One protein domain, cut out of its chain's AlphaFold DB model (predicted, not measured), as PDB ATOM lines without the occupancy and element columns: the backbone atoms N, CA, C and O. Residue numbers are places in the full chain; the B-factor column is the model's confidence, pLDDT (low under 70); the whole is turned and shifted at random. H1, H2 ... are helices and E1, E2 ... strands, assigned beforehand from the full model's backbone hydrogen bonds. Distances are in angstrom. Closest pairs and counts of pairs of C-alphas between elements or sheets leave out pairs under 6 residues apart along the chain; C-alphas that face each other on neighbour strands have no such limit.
ATOM      1  N   ILE A   3     -32.987  52.503   7.115       97.50
ATOM      2  CA  ILE A   3     -32.018  52.150   8.151       97.50
ATOM      3  C   ILE A   3     -30.633  52.019   7.513       97.50
ATOM      4  O   ILE A   3     -30.490  51.502   6.405       97.50
ATOM      5  N   GLN A   4     -29.607  52.479   8.219       97.88
ATOM      6  CA  GLN A   4     -28.215  52.353   7.804       97.88
ATOM      7  C   GLN A   4     -27.369  51.964   9.013       97.88
ATOM      8  O   GLN A   4     -27.639  52.417  10.125       97.88
ATOM      9  N   GLY A   5     -26.339  51.154   8.798       97.69
ATOM     10  CA  GLY A   5     -25.360  50.834   9.830       97.69
ATOM     11  C   GLY A   5     -24.217  49.987   9.295       97.69
ATOM     12  O   GLY A   5     -24.152  49.682   8.099       97.69
ATOM     13  N   LYS A   6     -23.299  49.629  10.187       98.19
ATOM     14  CA  LYS A   6     -22.125  48.834   9.827       98.19
ATOM     15  C   LYS A   6     -22.399  47.338   9.766       98.19
ATOM     16  O   LYS A   6     -23.232  46.805  10.501       98.19
ATOM     17  N   TRP A   7     -21.610  46.665   8.939       98.06
ATOM     18  CA  TRP A   7     -21.424  45.222   8.979       98.06
ATOM     19  C   TRP A   7     -19.932  44.893   9.105       98.06
ATOM     20  O   TRP A   7     -19.068  45.662   8.677       98.06
ATOM     21  N   THR A   8     -19.629  43.748   9.703       98.00
ATOM     22  CA  THR A   8     -18.281  43.170   9.770       98.00
ATOM     23  C   THR A   8     -18.351  41.687   9.466       98.00
ATOM     24  O   THR A   8     -19.356  41.054   9.777       98.00
ATOM     25  N   ARG A   9     -17.292  41.115   8.906       96.81
ATOM     26  CA  ARG A   9     -17.181  39.690   8.620       96.81
ATOM     27  C   ARG A   9     -15.997  39.104   9.379       96.81
ATOM     28  O   ARG A   9     -14.935  39.718   9.416       96.81
ATOM     29  N   ASP A  10     -16.194  37.950   9.999       95.12
ATOM     30  CA  ASP A  10     -15.113  37.225  10.668       95.12
ATOM     31  C   ASP A  10     -14.322  36.317   9.705       95.12
ATOM     32  O   ASP A  10     -14.615  36.228   8.510       95.12
ATOM     33  N   GLU A  11     -13.292  35.648  10.231       93.69
ATOM     34  CA  GLU A  11     -12.425  34.742   9.463       93.69
ATOM     35  C   GLU A  11     -13.165  33.501   8.929       93.69
ATOM     36  O   GLU A  11     -12.728  32.902   7.945       93.69
ATOM     37  N   GLU A  12     -14.287  33.119   9.547       92.88
ATOM     38  CA  GLU A  12     -15.132  31.999   9.117       92.88
ATOM     39  C   GLU A  12     -16.174  32.428   8.064       92.88
ATOM     40  O   GLU A  12     -16.832  31.584   7.454       92.88
ATOM     41  N   GLY A  13     -16.284  33.733   7.799       88.81
ATOM     42  CA  GLY A  13     -17.180  34.313   6.807       88.81
ATOM     43  C   GLY A  13     -18.538  34.751   7.359       88.81
ATOM     44  O   GLY A  13     -19.384  35.181   6.570       88.81
ATOM     45  N   TYR A  14     -18.764  34.692   8.673       92.12
ATOM     46  CA  TYR A  14     -20.018  35.141   9.273       92.12
ATOM     47  C   TYR A  14     -20.078  36.660   9.358       92.12
ATOM     48  O   TYR A  14     -19.144  37.323   9.814       92.12
ATOM     49  N   MET A  15     -21.216  37.215   8.943       95.56
ATOM     50  CA  MET A  15     -21.485  38.642   9.039       95.56
ATOM     51  C   MET A  15     -22.137  38.982  10.380       95.56
ATOM     52  O   MET A  15     -23.131  38.383  10.779       95.56
ATOM     53  N   SER A  16     -21.594  39.991  11.051       97.38
ATOM     54  CA  SER A  16     -22.201  40.672  12.191       97.38
ATOM     55  C   SER A  16     -22.645  42.069  11.774       97.38
ATOM     56  O   SER A  16     -22.006  42.707  10.938       97.38
ATOM     57  N   PHE A  17     -23.726  42.558  12.375       98.12
ATOM     58  CA  PHE A  17     -24.335  43.841  12.036       98.12
ATOM     59  C   PHE A  17     -24.399  44.742  13.264       98.12
ATOM     60  O   PHE A  17     -24.538  44.264  14.390       98.12
ATOM     61  N   GLU A  18     -24.341  46.053  13.039       98.00
ATOM     62  CA  GLU A  18     -24.406  47.064  14.098       98.00
ATOM     63  C   GLU A  18     -25.658  46.918  14.974       98.00
ATOM     64  O   GLU A  18     -25.600  47.116  16.188       98.00
ATOM     65  N   THR A  19     -26.789  46.535  14.371       97.75
ATOM     66  CA  THR A  19     -28.036  46.281  15.093       97.75
ATOM     67  C   THR A  19     -28.711  44.984  14.628       97.75
ATOM     68  O   THR A  19     -28.632  44.630  13.447       97.75
ATOM     69  N   PRO A  20     -29.457  44.287  15.512       97.44
ATOM     70  CA  PRO A  20     -30.248  43.118  15.120       97.44
ATOM     71  C   PRO A  20     -31.347  43.429  14.097       97.44
ATOM     72  O   PRO A  20     -31.771  42.550  13.352       97.44
ATOM     73  N   GLU A  21     -31.854  44.663  14.074       96.94
ATOM     74  CA  GLU A  21     -32.848  45.098  13.089       96.94
ATOM     75  C   GLU A  21     -32.243  45.168  11.686       96.94
ATOM     76  O   GLU A  21     -32.834  44.648  10.740       96.94
ATOM     77  N   LEU A  22     -31.037  45.730  11.574       97.50
ATOM     78  CA  LEU A  22     -30.292  45.791  10.322       97.50
ATOM     79  C   LEU A  22     -30.007  44.387   9.774       97.50
ATOM     80  O   LEU A  22     -30.240  44.144   8.593       97.50
ATOM     81  N   GLN A  23     -29.592  43.459  10.643       97.75
ATOM     82  CA  GLN A  23     -29.401  42.051  10.280       97.75
ATOM     83  C   GLN A  23     -30.684  41.431   9.713       97.75
ATOM     84  O   GLN A  23     -30.675  40.894   8.611       97.75
ATOM     85  N   ARG A  24     -31.804  41.538  10.439       97.12
ATOM     86  CA  ARG A  24     -33.081  40.937  10.016       97.12
ATOM     87  C   ARG A  24     -33.566  41.485   8.683       97.12
ATOM     88  O   ARG A  24     -34.130  40.740   7.888       97.12
ATOM     89  N   LEU A  25     -33.403  42.787   8.457       97.00
ATOM     90  CA  LEU A  25     -33.796  43.413   7.198       97.00
ATOM     91  C   LEU A  25     -32.875  42.989   6.057       97.00
ATOM     92  O   LEU A  25     -33.374  42.706   4.973       97.00
ATOM     93  N   TYR A  26     -31.568  42.904   6.301       97.50
ATOM     94  CA  TYR A  26     -30.618  42.394   5.318       97.50
ATOM     95  C   TYR A  26     -30.984  40.973   4.894       97.50
ATOM     96  O   TYR A  26     -31.265  40.759   3.718       97.50
ATOM     97  N   GLU A  27     -31.091  40.058   5.861       97.25
ATOM     98  CA  GLU A  27     -31.472  38.659   5.636       97.25
ATOM     99  C   GLU A  27     -32.812  38.564   4.896       97.25
ATOM    100  O   GLU A  27     -32.920  37.866   3.896       97.25
ATOM    101  N   LEU A  28     -33.824  39.340   5.301       96.00
ATOM    102  CA  LEU A  28     -35.124  39.355   4.628       96.00
ATOM    103  C   LEU A  28     -35.021  39.743   3.146       96.00
ATOM    104  O   LEU A  28     -35.710  39.156   2.309       96.00
ATOM    105  N   VAL A  29     -34.230  40.769   2.824       97.19
ATOM    106  CA  VAL A  29     -34.077  41.257   1.447       97.19
ATOM    107  C   VAL A  29     -33.274  40.259   0.618       97.19
ATOM    108  O   VAL A  29     -33.720  39.883  -0.469       97.19
ATOM    109  N   THR A  30     -32.136  39.790   1.134       97.25
ATOM    110  CA  THR A  30     -31.266  38.851   0.417       97.25
ATOM    111  C   THR A  30     -31.928  37.494   0.234       97.25
ATOM    112  O   THR A  30     -31.903  36.961  -0.873       97.25
ATOM    113  N   ASP A  31     -32.592  36.958   1.258       97.56
ATOM    114  CA  ASP A  31     -33.267  35.659   1.178       97.56
ATOM    115  C   ASP A  31     -34.395  35.687   0.154       97.56
ATOM    116  O   ASP A  31     -34.540  34.755  -0.634       97.56
ATOM    117  N   ARG A  32     -35.177  36.774   0.108       96.94
ATOM    118  CA  ARG A  32     -36.239  36.932  -0.896       96.94
ATOM    119  C   ARG A  32     -35.683  36.978  -2.311       96.94
ATOM    120  O   ARG A  32     -36.233  36.313  -3.188       96.94
ATOM    121  N   TYR A  33     -34.606  37.735  -2.527       97.62
ATOM    122  CA  TYR A  33     -33.921  37.756  -3.815       97.62
ATOM    123  C   TYR A  33     -33.438  36.352  -4.202       97.62
ATOM    124  O   TYR A  33     -33.819  35.840  -5.256       97.62
ATOM    125  N   HIS A  34     -32.667  35.694  -3.332       97.56
ATOM    126  CA  HIS A  34     -32.093  34.381  -3.618       97.56
ATOM    127  C   HIS A  34     -33.161  33.303  -3.796       97.56
ATOM    128  O   HIS A  34     -33.013  32.447  -4.661       97.56
ATOM    129  N   GLN A  35     -34.259  33.346  -3.042       97.75
ATOM    130  CA  GLN A  35     -35.369  32.413  -3.208       97.75
ATOM    131  C   GLN A  35     -35.994  32.517  -4.605       97.75
ATOM    132  O   GLN A  35     -36.231  31.492  -5.245       97.75
ATOM    133  N   VAL A  36     -36.266  33.736  -5.080       97.75
ATOM    134  CA  VAL A  36     -36.861  33.962  -6.407       97.75
ATOM    135  C   VAL A  36     -35.871  33.609  -7.512       97.75
ATOM    136  O   VAL A  36     -36.220  32.855  -8.419       97.75
ATOM    137  N   TYR A  37     -34.629  34.086  -7.405       97.44
ATOM    138  CA  TYR A  37     -33.577  33.782  -8.370       97.44
ATOM    139  C   TYR A  37     -33.336  32.272  -8.487       97.44
ATOM    140  O   TYR A  37     -33.410  31.723  -9.582       97.44
ATOM    141  N   ASN A  38     -33.145  31.570  -7.364       97.88
ATOM    142  CA  ASN A  38     -32.871  30.131  -7.365       97.88
ATOM    143  C   ASN A  38     -34.052  29.308  -7.889       97.88
ATOM    144  O   ASN A  38     -33.840  28.274  -8.517       97.88
ATOM    145  N   ARG A  39     -35.294  29.760  -7.665       98.00
ATOM    146  CA  ARG A  39     -36.480  29.131  -8.260       98.00
ATOM    147  C   ARG A  39     -36.418  29.188  -9.786       98.00
ATOM    148  O   ARG A  39     -36.669  28.174 -10.425       98.00
ATOM    149  N   HIS A  40     -36.074  30.341 -10.359       97.62
ATOM    150  CA  HIS A  40     -35.937  30.467 -11.812       97.62
ATOM    151  C   HIS A  40     -34.707  29.728 -12.339       97.62
ATOM    152  O   HIS A  40     -34.807  29.064 -13.363       97.62
ATOM    153  N   LEU A  41     -33.588  29.750 -11.614       97.38
ATOM    154  CA  LEU A  41     -32.403  28.974 -11.977       97.38
ATOM    155  C   LEU A  41     -32.720  27.477 -12.053       97.38
ATOM    156  O   LEU A  41     -32.318  26.810 -12.996       97.38
ATOM    157  N   GLN A  42     -33.503  26.957 -11.106       97.50
ATOM    158  CA  GLN A  42     -33.949  25.565 -11.123       97.50
ATOM    159  C   GLN A  42     -34.922  25.255 -12.275       97.50
ATOM    160  O   GLN A  42     -34.958  24.123 -12.754       97.50
ATOM    161  N   GLU A  43     -35.749  26.221 -12.682       97.31
ATOM    162  CA  GLU A  43     -36.749  26.049 -13.742       97.31
ATOM    163  C   GLU A  43     -36.134  26.090 -15.147       97.31
ATOM    164  O   GLU A  43     -36.504  25.275 -15.993       97.31
ATOM    165  N   PHE A  44     -35.214  27.025 -15.387       94.94
ATOM    166  CA  PHE A  44     -34.645  27.285 -16.711       94.94
ATOM    167  C   PHE A  44     -33.269  26.639 -16.924       94.94
ATOM    168  O   PHE A  44     -32.876  26.460 -18.073       94.94
ATOM    169  N   ASP A  45     -32.568  26.256 -15.848       94.12
ATOM    170  CA  ASP A  45     -31.193  25.718 -15.880       94.12
ATOM    171  C   ASP A  45     -30.206  26.636 -16.635       94.12
ATOM    172  O   ASP A  45     -29.240  26.189 -17.249       94.12
ATOM    173  N   ASP A  46     -30.477  27.944 -16.601       96.06
ATOM    174  CA  ASP A  46     -29.717  28.991 -17.281       96.06
ATOM    175  C   ASP A  46     -29.686  30.252 -16.403       96.06
ATOM    176  O   ASP A  46     -30.727  30.756 -15.966       96.06
ATOM    177  N   GLU A  47     -28.480  30.737 -16.093       94.25
ATOM    178  CA  GLU A  47     -28.271  31.880 -15.195       94.25
ATOM    179  C   GLU A  47     -28.778  33.197 -15.794       94.25
ATOM    180  O   GLU A  47     -29.363  34.013 -15.074       94.25
ATOM    181  N   ASP A  48     -28.611  33.395 -17.106       95.56
ATOM    182  CA  ASP A  48     -29.049  34.612 -17.788       95.56
ATOM    183  C   ASP A  48     -30.580  34.665 -17.816       95.56
ATOM    184  O   ASP A  48     -31.183  35.682 -17.453       95.56
ATOM    185  N   GLU A  49     -31.240  33.565 -18.191       95.81
ATOM    186  CA  GLU A  49     -32.699  33.485 -18.186       95.81
ATOM    187  C   GLU A  49     -33.259  33.647 -16.765       95.81
ATOM    188  O   GLU A  49     -34.199  34.426 -16.566       95.81
ATOM    189  N   ALA A  50     -32.647  33.014 -15.761       96.56
ATOM    190  CA  ALA A  50     -33.036  33.179 -14.363       96.56
ATOM    191  C   ALA A  50     -32.919  34.635 -13.887       96.56
ATOM    192  O   ALA A  50     -33.847  35.152 -13.253       96.56
ATOM    193  N   TYR A  51     -31.824  35.315 -14.240       95.56
ATOM    194  CA  TYR A  51     -31.627  36.734 -13.955       95.56
ATOM    195  C   TYR A  51     -32.713  37.597 -14.612       95.56
ATOM    196  O   TYR A  51     -33.369  38.387 -13.926       95.56
ATOM    197  N   TYR A  52     -32.971  37.433 -15.915       97.06
ATOM    198  CA  TYR A  52     -33.980  38.240 -16.610       97.06
ATOM    199  C   TYR A  52     -35.394  38.003 -16.070       97.06
ATOM    200  O   TYR A  52     -36.185  38.947 -15.978       97.06
ATOM    201  N   LYS A  53     -35.716  36.767 -15.676       97.62
ATOM    202  CA  LYS A  53     -37.007  36.425 -15.066       97.62
ATOM    203  C   LYS A  53     -37.162  37.065 -13.693       97.62
ATOM    204  O   LYS A  53     -38.134  37.797 -13.496       97.62
ATOM    205  N   ALA A  54     -36.187  36.893 -12.802       96.81
ATOM    206  CA  ALA A  54     -36.186  37.537 -11.489       96.81
ATOM    207  C   ALA A  54     -36.323  39.063 -11.619       96.81
ATOM    208  O   ALA A  54     -37.183  39.673 -10.976       96.81
ATOM    209  N   ARG A  55     -35.567  39.670 -12.543       97.38
ATOM    210  CA  ARG A  55     -35.616  41.112 -12.809       97.38
ATOM    211  C   ARG A  55     -36.990  41.568 -13.283       97.38
ATOM    212  O   ARG A  55     -37.478  42.601 -12.829       97.38
ATOM    213  N   SER A  56     -37.639  40.797 -14.153       97.12
ATOM    214  CA  SER A  56     -39.000  41.098 -14.613       97.12
ATOM    215  C   SER A  56     -40.045  41.059 -13.486       97.12
ATOM    216  O   SER A  56     -41.055  41.755 -13.570       97.12
ATOM    217  N   GLU A  57     -39.780  40.309 -12.410       97.06
ATOM    218  CA  GLU A  57     -40.598  40.253 -11.188       97.06
ATOM    219  C   GLU A  57     -40.205  41.321 -10.141       97.06
ATOM    220  O   GLU A  57     -40.778  41.364  -9.051       97.06
ATOM    221  N   GLY A  58     -39.248  42.202 -10.459       97.12
ATOM    222  CA  GLY A  58     -38.758  43.258  -9.566       97.12
ATOM    223  C   GLY A  58     -37.674  42.808  -8.582       97.12
ATOM    224  O   GLY A  58     -37.461  43.479  -7.572       97.12
ATOM    225  N   TYR A  59     -37.009  41.682  -8.858       98.06
ATOM    226  CA  TYR A  59     -35.888  41.164  -8.075       98.06
ATOM    227  C   TYR A  59     -34.584  41.291  -8.856       98.06
ATOM    228  O   TYR A  59     -34.426  40.683  -9.909       98.06
ATOM    229  N   GLU A  60     -33.627  42.053  -8.342       97.62
ATOM    230  CA  GLU A  60     -32.362  42.288  -9.042       97.62
ATOM    231  C   GLU A  60     -31.202  42.358  -8.052       97.62
ATOM    232  O   GLU A  60     -31.328  42.965  -6.992       97.62
ATOM    233  N   MET A  61     -30.066  41.753  -8.400       96.88
ATOM    234  CA  MET A  61     -28.794  41.968  -7.718       96.88
ATOM    235  C   MET A  61     -27.814  42.552  -8.724       96.88
ATOM    236  O   MET A  61     -27.593  41.972  -9.785       96.88
ATOM    237  N   LEU A  62     -27.219  43.690  -8.384       96.00
ATOM    238  CA  LEU A  62     -26.189  44.330  -9.196       96.00
ATOM    239  C   LEU A  62     -25.013  44.756  -8.323       96.00
ATOM    240  O   LEU A  62     -25.203  45.179  -7.185       96.00
ATOM    241  N   THR A  63     -23.806  44.681  -8.866       96.44
ATOM    242  CA  THR A  63     -22.595  45.180  -8.213       96.44
ATOM    243  C   THR A  63     -21.951  46.203  -9.132       96.44
ATOM    244  O   THR A  63     -21.479  45.842 -10.208       96.44
ATOM    245  N   ASP A  64     -21.951  47.470  -8.726       97.31
ATOM    246  CA  ASP A  64     -21.397  48.567  -9.525       97.31
ATOM    247  C   ASP A  64     -21.002  49.762  -8.639       97.31
ATOM    248  O   ASP A  64     -21.278  49.788  -7.435       97.31
ATOM    249  N   TYR A  65     -20.344  50.756  -9.233       95.56
ATOM    250  CA  TYR A  65     -20.127  52.055  -8.611       95.56
ATOM    251  C   TYR A  65     -21.400  52.900  -8.641       95.56
ATOM    252  O   TYR A  65     -22.087  52.996  -9.659       95.56
ATOM    253  N   LYS A  66     -21.708  53.549  -7.520       95.25
ATOM    254  CA  LYS A  66     -22.834  54.478  -7.404       95.25
ATOM    255  C   LYS A  66     -22.585  55.528  -6.334       95.25
ATOM    256  O   LYS A  66     -21.815  55.319  -5.405       95.25
ATOM    257  N   GLU A  67     -23.283  56.651  -6.444       95.50
ATOM    258  CA  GLU A  67     -23.225  57.695  -5.425       95.50
ATOM    259  C   GLU A  67     -24.040  57.288  -4.184       95.50
ATOM    260  O   GLU A  67     -25.251  57.062  -4.258       95.50
ATOM    261  N   ILE A  68     -23.377  57.201  -3.030       92.06
ATOM    262  CA  ILE A  68     -23.980  56.970  -1.715       92.06
ATOM    263  C   ILE A  68     -23.426  58.036  -0.771       92.06
ATOM    264  O   ILE A  68     -22.220  58.205  -0.640       92.06
ATOM    265  N   ASN A  69     -24.312  58.788  -0.111       90.88
ATOM    266  CA  ASN A  69     -23.936  59.844   0.840       90.88
ATOM    267  C   ASN A  69     -22.936  60.882   0.275       90.88
ATOM    268  O   ASN A  69     -22.116  61.427   1.010       90.88
ATOM    269  N   GLY A  70     -23.018  61.171  -1.031       91.06
ATOM    270  CA  GLY A  70     -22.143  62.126  -1.724       91.06
ATOM    271  C   GLY A  70     -20.745  61.596  -2.060       91.06
ATOM    272  O   GLY A  70     -19.895  62.379  -2.483       91.06
ATOM    273  N   ALA A  71     -20.498  60.296  -1.876       91.06
ATOM    274  CA  ALA A  71     -19.276  59.612  -2.281       91.06
ATOM    275  C   ALA A  71     -19.582  58.541  -3.336       91.06
ATOM    276  O   ALA A  71     -20.656  57.944  -3.337       91.06
ATOM    277  N   GLU A  72     -18.635  58.303  -4.243       94.25
ATOM    278  CA  GLU A  72     -18.710  57.181  -5.177       94.25
ATOM    279  C   GLU A  72     -18.294  55.898  -4.449       94.25
ATOM    280  O   GLU A  72     -17.140  55.742  -4.053       94.25
ATOM    281  N   GLU A  73     -19.245  54.988  -4.274       95.69
ATOM    282  CA  GLU A  73     -19.072  53.735  -3.548       95.69
ATOM    283  C   GLU A  73     -19.235  52.547  -4.492       95.69
ATOM    284  O   GLU A  73     -20.114  52.535  -5.353       95.69
ATOM    285  N   PHE A  74     -18.411  51.514  -4.311       95.56
ATOM    286  CA  PHE A  74     -18.580  50.241  -5.013       95.56
ATOM    287  C   PHE A  74     -19.475  49.330  -4.184       95.56
ATOM    288  O   PHE A  74     -19.037  48.801  -3.156       95.56
ATOM    289  N   ALA A  75     -20.722  49.176  -4.621       97.38
ATOM    290  CA  ALA A  75     -21.775  48.579  -3.821       97.38
ATOM    291  C   ALA A  75     -22.449  47.408  -4.535       97.38
ATOM    292  O   ALA A  75     -22.742  47.468  -5.730       97.38
ATOM    293  N   THR A  76     -22.780  46.373  -3.769       97.81
ATOM    294  CA  THR A  76     -23.755  45.361  -4.174       97.81
ATOM    295  C   THR A  76     -25.138  45.821  -3.734       97.81
ATOM    296  O   THR A  76     -25.372  46.061  -2.551       97.81
ATOM    297  N   THR A  77     -26.055  45.966  -4.684       98.00
ATOM    298  CA  THR A  77     -27.444  46.361  -4.450       98.00
ATOM    299  C   THR A  77     -28.366  45.175  -4.698       98.00
ATOM    300  O   THR A  77     -28.369  44.628  -5.799       98.00
ATOM    301  N   TYR A  78     -29.169  44.819  -3.701       98.19
ATOM    302  CA  TYR A  78     -30.285  43.884  -3.810       98.19
ATOM    303  C   TYR A  78     -31.588  44.673  -3.886       98.19
ATOM    304  O   TYR A  78     -31.890  45.478  -3.004       98.19
ATOM    305  N   ILE A  79     -32.374  44.430  -4.923       97.81
ATOM    306  CA  ILE A  79     -33.671  45.051  -5.168       97.81
ATOM    307  C   ILE A  79     -34.741  43.977  -5.022       97.81
ATOM    308  O   ILE A  79     -34.615  42.871  -5.544       97.81
ATOM    309  N   THR A  80     -35.804  44.322  -4.305       97.38
ATOM    310  CA  THR A  80     -37.047  43.556  -4.219       97.38
ATOM    311  C   THR A  80     -38.227  44.510  -4.433       97.38
ATOM    312  O   THR A  80     -38.068  45.725  -4.269       97.38
ATOM    313  N   PRO A  81     -39.456  44.009  -4.656       97.06
ATOM    314  CA  PRO A  81     -40.637  44.863  -4.810       97.06
ATOM    315  C   PRO A  81     -40.961  45.776  -3.619       97.06
ATOM    316  O   PRO A  81     -41.828  46.634  -3.734       97.06
ATOM    317  N   SER A  82     -40.333  45.562  -2.461       95.69
ATOM    318  CA  SER A  82     -40.653  46.287  -1.222       95.69
ATOM    319  C   SER A  82     -39.475  47.028  -0.598       95.69
ATOM    320  O   SER A  82     -39.690  47.905   0.234       95.69
ATOM    321  N   HIS A  83     -38.248  46.639  -0.942       97.50
ATOM    322  CA  HIS A  83     -37.034  47.129  -0.307       97.50
ATOM    323  C   HIS A  83     -35.860  47.097  -1.283       97.50
ATOM    324  O   HIS A  83     -35.783  46.212  -2.140       97.50
ATOM    325  N   VAL A  84     -34.914  47.997  -1.052       97.75
ATOM    326  CA  VAL A  84     -33.578  48.014  -1.638       97.75
ATOM    327  C   VAL A  84     -32.563  47.906  -0.505       97.75
ATOM    328  O   VAL A  84     -32.688  48.623   0.488       97.75
ATOM    329  N   ALA A  85     -31.576  47.025  -0.646       98.12
ATOM    330  CA  ALA A  85     -30.432  46.909   0.251       98.12
ATOM    331  C   ALA A  85     -29.139  47.181  -0.522       98.12
ATOM    332  O   ALA A  85     -28.869  46.525  -1.520       98.12
ATOM    333  N   GLU A  86     -28.336  48.129  -0.060       98.06
ATOM    334  CA  GLU A  86     -27.052  48.506  -0.648       98.06
ATOM    335  C   GLU A  86     -25.939  48.195   0.342       98.06
ATOM    336  O   GLU A  86     -25.937  48.725   1.452       98.06
ATOM    337  N   VAL A  87     -24.999  47.346  -0.060       97.88
ATOM    338  CA  VAL A  87     -23.864  46.892   0.748       97.88
ATOM    339  C   VAL A  87     -22.580  47.391   0.106       97.88
ATOM    340  O   VAL A  87     -22.337  47.094  -1.062       97.88
ATOM    341  N   TRP A  88     -21.738  48.101   0.847       97.62
ATOM    342  CA  TRP A  88     -20.424  48.532   0.368       97.62
ATOM    343  C   TRP A  88     -19.358  48.361   1.448       97.62
ATOM    344  O   TRP A  88     -19.673  48.171   2.623       97.62
ATOM    345  N   TYR A  89     -18.095  48.365   1.029       96.88
ATOM    346  CA  TYR A  89     -16.939  48.097   1.887       96.88
ATOM    347  C   TYR A  89     -16.391  49.377   2.516       96.88
ATOM    348  O   TYR A  89     -16.424  50.438   1.896       96.88
ATOM    349  N   ASP A  90     -15.811  49.262   3.709       96.56
ATOM    350  CA  ASP A  90     -14.974  50.330   4.252       96.56
ATOM    351  C   ASP A  90     -13.711  50.503   3.391       96.56
ATOM    352  O   ASP A  90     -13.216  49.564   2.755       96.56
ATOM    353  N   LEU A  91     -13.149  51.712   3.410       94.38
ATOM    354  CA  LEU A  91     -11.861  52.018   2.798       94.38
ATOM    355  C   LEU A  91     -10.803  52.235   3.877       94.38
ATOM    356  O   LEU A  91     -11.020  52.945   4.859       94.38
ATOM    357  N   ASP A  92      -9.622  51.662   3.668       94.31
ATOM    358  CA  ASP A  92      -8.454  51.971   4.482       94.31
ATOM    359  C   ASP A  92      -8.080  53.451   4.310       94.31
ATOM    360  O   ASP A  92      -7.828  53.922   3.198       94.31
ATOM    361  N   ALA A  93      -8.024  54.189   5.419       91.25
ATOM    362  CA  ALA A  93      -7.870  55.643   5.400       91.25
ATOM    363  C   ALA A  93      -6.581  56.115   4.701       91.25
ATOM    364  O   ALA A  93      -6.552  57.210   4.140       91.25
ATOM    365  N   PHE A  94      -5.524  55.296   4.705       93.69
ATOM    366  CA  PHE A  94      -4.221  55.658   4.147       93.69
ATOM    367  C   PHE A  94      -4.058  55.212   2.693       93.69
ATOM    368  O   PHE A  94      -3.535  55.957   1.867       93.69
ATOM    369  N   THR A  95      -4.480  53.991   2.377       95.00
ATOM    370  CA  THR A  95      -4.266  53.357   1.070       95.00
ATOM    371  C   THR A  95      -5.465  53.472   0.140       95.00
ATOM    372  O   THR A  95      -5.318  53.187  -1.048       95.00
ATOM    373  N   GLN A  96      -6.630  53.869   0.662       91.81
ATOM    374  CA  GLN A  96      -7.909  53.927  -0.057       91.81
ATOM    375  C   GLN A  96      -8.317  52.574  -0.666       91.81
ATOM    376  O   GLN A  96      -9.103  52.504  -1.608       91.81
ATOM    377  N   LYS A  97      -7.767  51.470  -0.144       93.81
ATOM    378  CA  LYS A  97      -8.126  50.111  -0.557       93.81
ATOM    379  C   LYS A  97      -9.338  49.629   0.229       93.81
ATOM    380  O   LYS A  97      -9.471  49.940   1.407       93.81
ATOM    381  N   ARG A  98     -10.176  48.813  -0.414       94.12
ATOM    382  CA  ARG A  98     -11.330  48.169   0.229       94.12
ATOM    383  C   ARG A  98     -10.885  47.212   1.326       94.12
ATOM    384  O   ARG A  98     -10.010  46.373   1.100       94.12
ATOM    385  N   ILE A  99     -11.536  47.315   2.475       95.50
ATOM    386  CA  ILE A  99     -11.461  46.364   3.575       95.50
ATOM    387  C   ILE A  99     -12.613  45.384   3.366       95.50
ATOM    388  O   ILE A  99     -13.771  45.726   3.559       95.50
ATOM    389  N   TYR A 100     -12.312  44.163   2.925       93.56
ATOM    390  CA  TYR A 100     -13.351  43.188   2.559       93.56
ATOM    391  C   TYR A 100     -14.091  42.579   3.757       93.56
ATOM    392  O   TYR A 100     -15.068  41.856   3.559       93.56
ATOM    393  N   ASP A 101     -13.645  42.887   4.973       96.50
ATOM    394  CA  ASP A 101     -14.170  42.330   6.219       96.50
ATOM    395  C   ASP A 101     -15.002  43.343   7.014       96.50
ATOM    396  O   ASP A 101     -15.482  43.038   8.104       96.50
ATOM    397  N   SER A 102     -15.206  44.549   6.486       97.44
ATOM    398  CA  SER A 102     -16.127  45.513   7.076       97.44
ATOM    399  C   SER A 102     -16.696  46.463   6.043       97.44
ATOM    400  O   SER A 102     -16.160  46.650   4.950       97.44
ATOM    401  N   GLY A 103     -17.793  47.102   6.416       97.50
ATOM    402  CA  GLY A 103     -18.349  48.168   5.622       97.50
ATOM    403  C   GLY A 103     -19.685  48.634   6.142       97.50
ATOM    404  O   GLY A 103     -19.988  48.566   7.337       97.50
ATOM    405  N   TRP A 104     -20.487  49.113   5.210       98.12
ATOM    406  CA  TRP A 104     -21.764  49.733   5.478       98.12
ATOM    407  C   TRP A 104     -22.868  49.071   4.678       98.12
ATOM    408  O   TRP A 104     -22.657  48.469   3.623       98.12
ATOM    409  N   LEU A 105     -24.061  49.184   5.236       97.88
ATOM    410  CA  LEU A 105     -25.291  48.690   4.667       97.88
ATOM    411  C   LEU A 105     -26.354  49.770   4.837       97.88
ATOM    412  O   LEU A 105     -26.520  50.308   5.935       97.88
ATOM    413  N   ARG A 106     -27.099  50.043   3.769       98.00
ATOM    414  CA  ARG A 106     -28.283  50.904   3.767       98.00
ATOM    415  C   ARG A 106     -29.467  50.124   3.220       98.00
ATOM    416  O   ARG A 106     -29.359  49.517   2.161       98.00
ATOM    417  N   ILE A 107     -30.593  50.149   3.927       98.06
ATOM    418  CA  ILE A 107     -31.838  49.502   3.507       98.06
ATOM    419  C   ILE A 107     -32.967  50.522   3.535       98.06
ATOM    420  O   ILE A 107     -33.201  51.161   4.560       98.06
ATOM    421  N   TYR A 108     -33.694  50.646   2.428       97.56
ATOM    422  CA  TYR A 108     -34.845  51.536   2.305       97.56
ATOM    423  C   TYR A 108     -35.985  50.887   1.526       97.56
ATOM    424  O   TYR A 108     -35.787  49.943   0.768       97.56
ATOM    425  N   THR A 109     -37.203  51.372   1.744       95.00
ATOM    426  CA  THR A 109     -38.384  50.960   0.970       95.00
ATOM    427  C   THR A 109     -38.361  51.558  -0.434       95.00
ATOM    428  O   THR A 109     -38.014  52.733  -0.566       95.00
ATOM    429  N   THR A 110     -38.758  50.769  -1.436       83.75
ATOM    430  CA  THR A 110     -38.924  51.194  -2.838       83.75
ATOM    431  C   THR A 110     -40.066  52.188  -3.037       83.75
ATOM    432  O   THR A 110     -41.023  52.177  -2.224       83.75
TER     433      THR A 110
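AT A GLANCE: This is residues 3 to 110 of the 110 residues of an uncharacterized protein of Pontibacter actiniarum (UniProt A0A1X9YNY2). A strongly twisted, curled wall of six antiparallel strands has one long helix, H1, laid over one face and reaching all six strands, while the other face is bare. At one end of the model the last part of H1 meets the short helix H2 in a corner, and H2 only grazes the sheet beside E3. The printed part has 108 residues, with two named helices and six named strands in the order E1 E2 H1 H2 E3 E4 E5 E6, and its class is mixed, helices and strands. The sheet's order is E2 E1 E6 E5 E4 E3. The whole is compact, with a radius of gyration of the C-alphas of 14.8 A, yet elongated in outline, spanning 46 by 30 by 27 A.

HOW THE PARTS SIT: The sheet holds E1, residues 3 to 9, E2, 15 to 17, E3, 60 to 68, E4, 71 to 79, E5, 84 to 91, and E6, 98 to 108; E2 and E3 are its edge strands. E3 to E6 form a meander, each strand the antiparallel neighbour of the one before. E1 and E6 are antiparallel at 154 degrees, with N 5 and O 105 within hydrogen-bond range at 3.0 A. In the hairpin of E1 and E2, N 16 and O 8 are 2.8 A apart. In the hairpin of E5 and E6, N 86 and O 106 are 2.8 A apart; in that of E4 and E5, N 78 and O 85, 2.8 A; in that of E3 and E4, N 62 and O 77, 3.0 A. E3 bends by 87 degrees at residue 65, E4 by 73 degrees at 74 and E6 by 91 degrees at 101. H1, residues 20 to 44, is on the sheet with its residues 21 to 37, in two layers, a helix on one face of a sheet; its closest C-alphas to E4 are those of Thr 30 and Tyr 78, 6.6 A. H2, residues 47 to 56, touches residues 36 to 44 of H1, the closest C-alphas being those of His 40 and Ala 50, 4.7 A, at a steep tilt of 61 degrees, opposite ways. H2 only grazes the sheet, with residues 51 to 55. E1 and E3 are apart. In H1 and H2 every O i to N i+4 pair is within hydrogen-bond range.

IN THESE COORDINATES: E1 begins at C-alpha 3, (-32.018, 52.150, 8.151), and is 19.4 A long; E2 is 6.6 A. H1 is 35.8 A long and ends at C-alpha 44, (-34.645, 27.285, -16.711); H2 is 14.2 A. E3 measures 18.4 A, E4 20.7 A, E5 22.5 A and E6 23.8 A, ending at C-alpha 108, (-34.845, 51.536, 2.305).

THE WHOLE: The C-alphas farthest apart, of Glu 43 and Phe 94, are 47.5 A apart. The printed part has no cut; its links are tight but for the short one from E5 to E6. Mean pLDDT of the printed part is 96.2, and no printed residue is under 70.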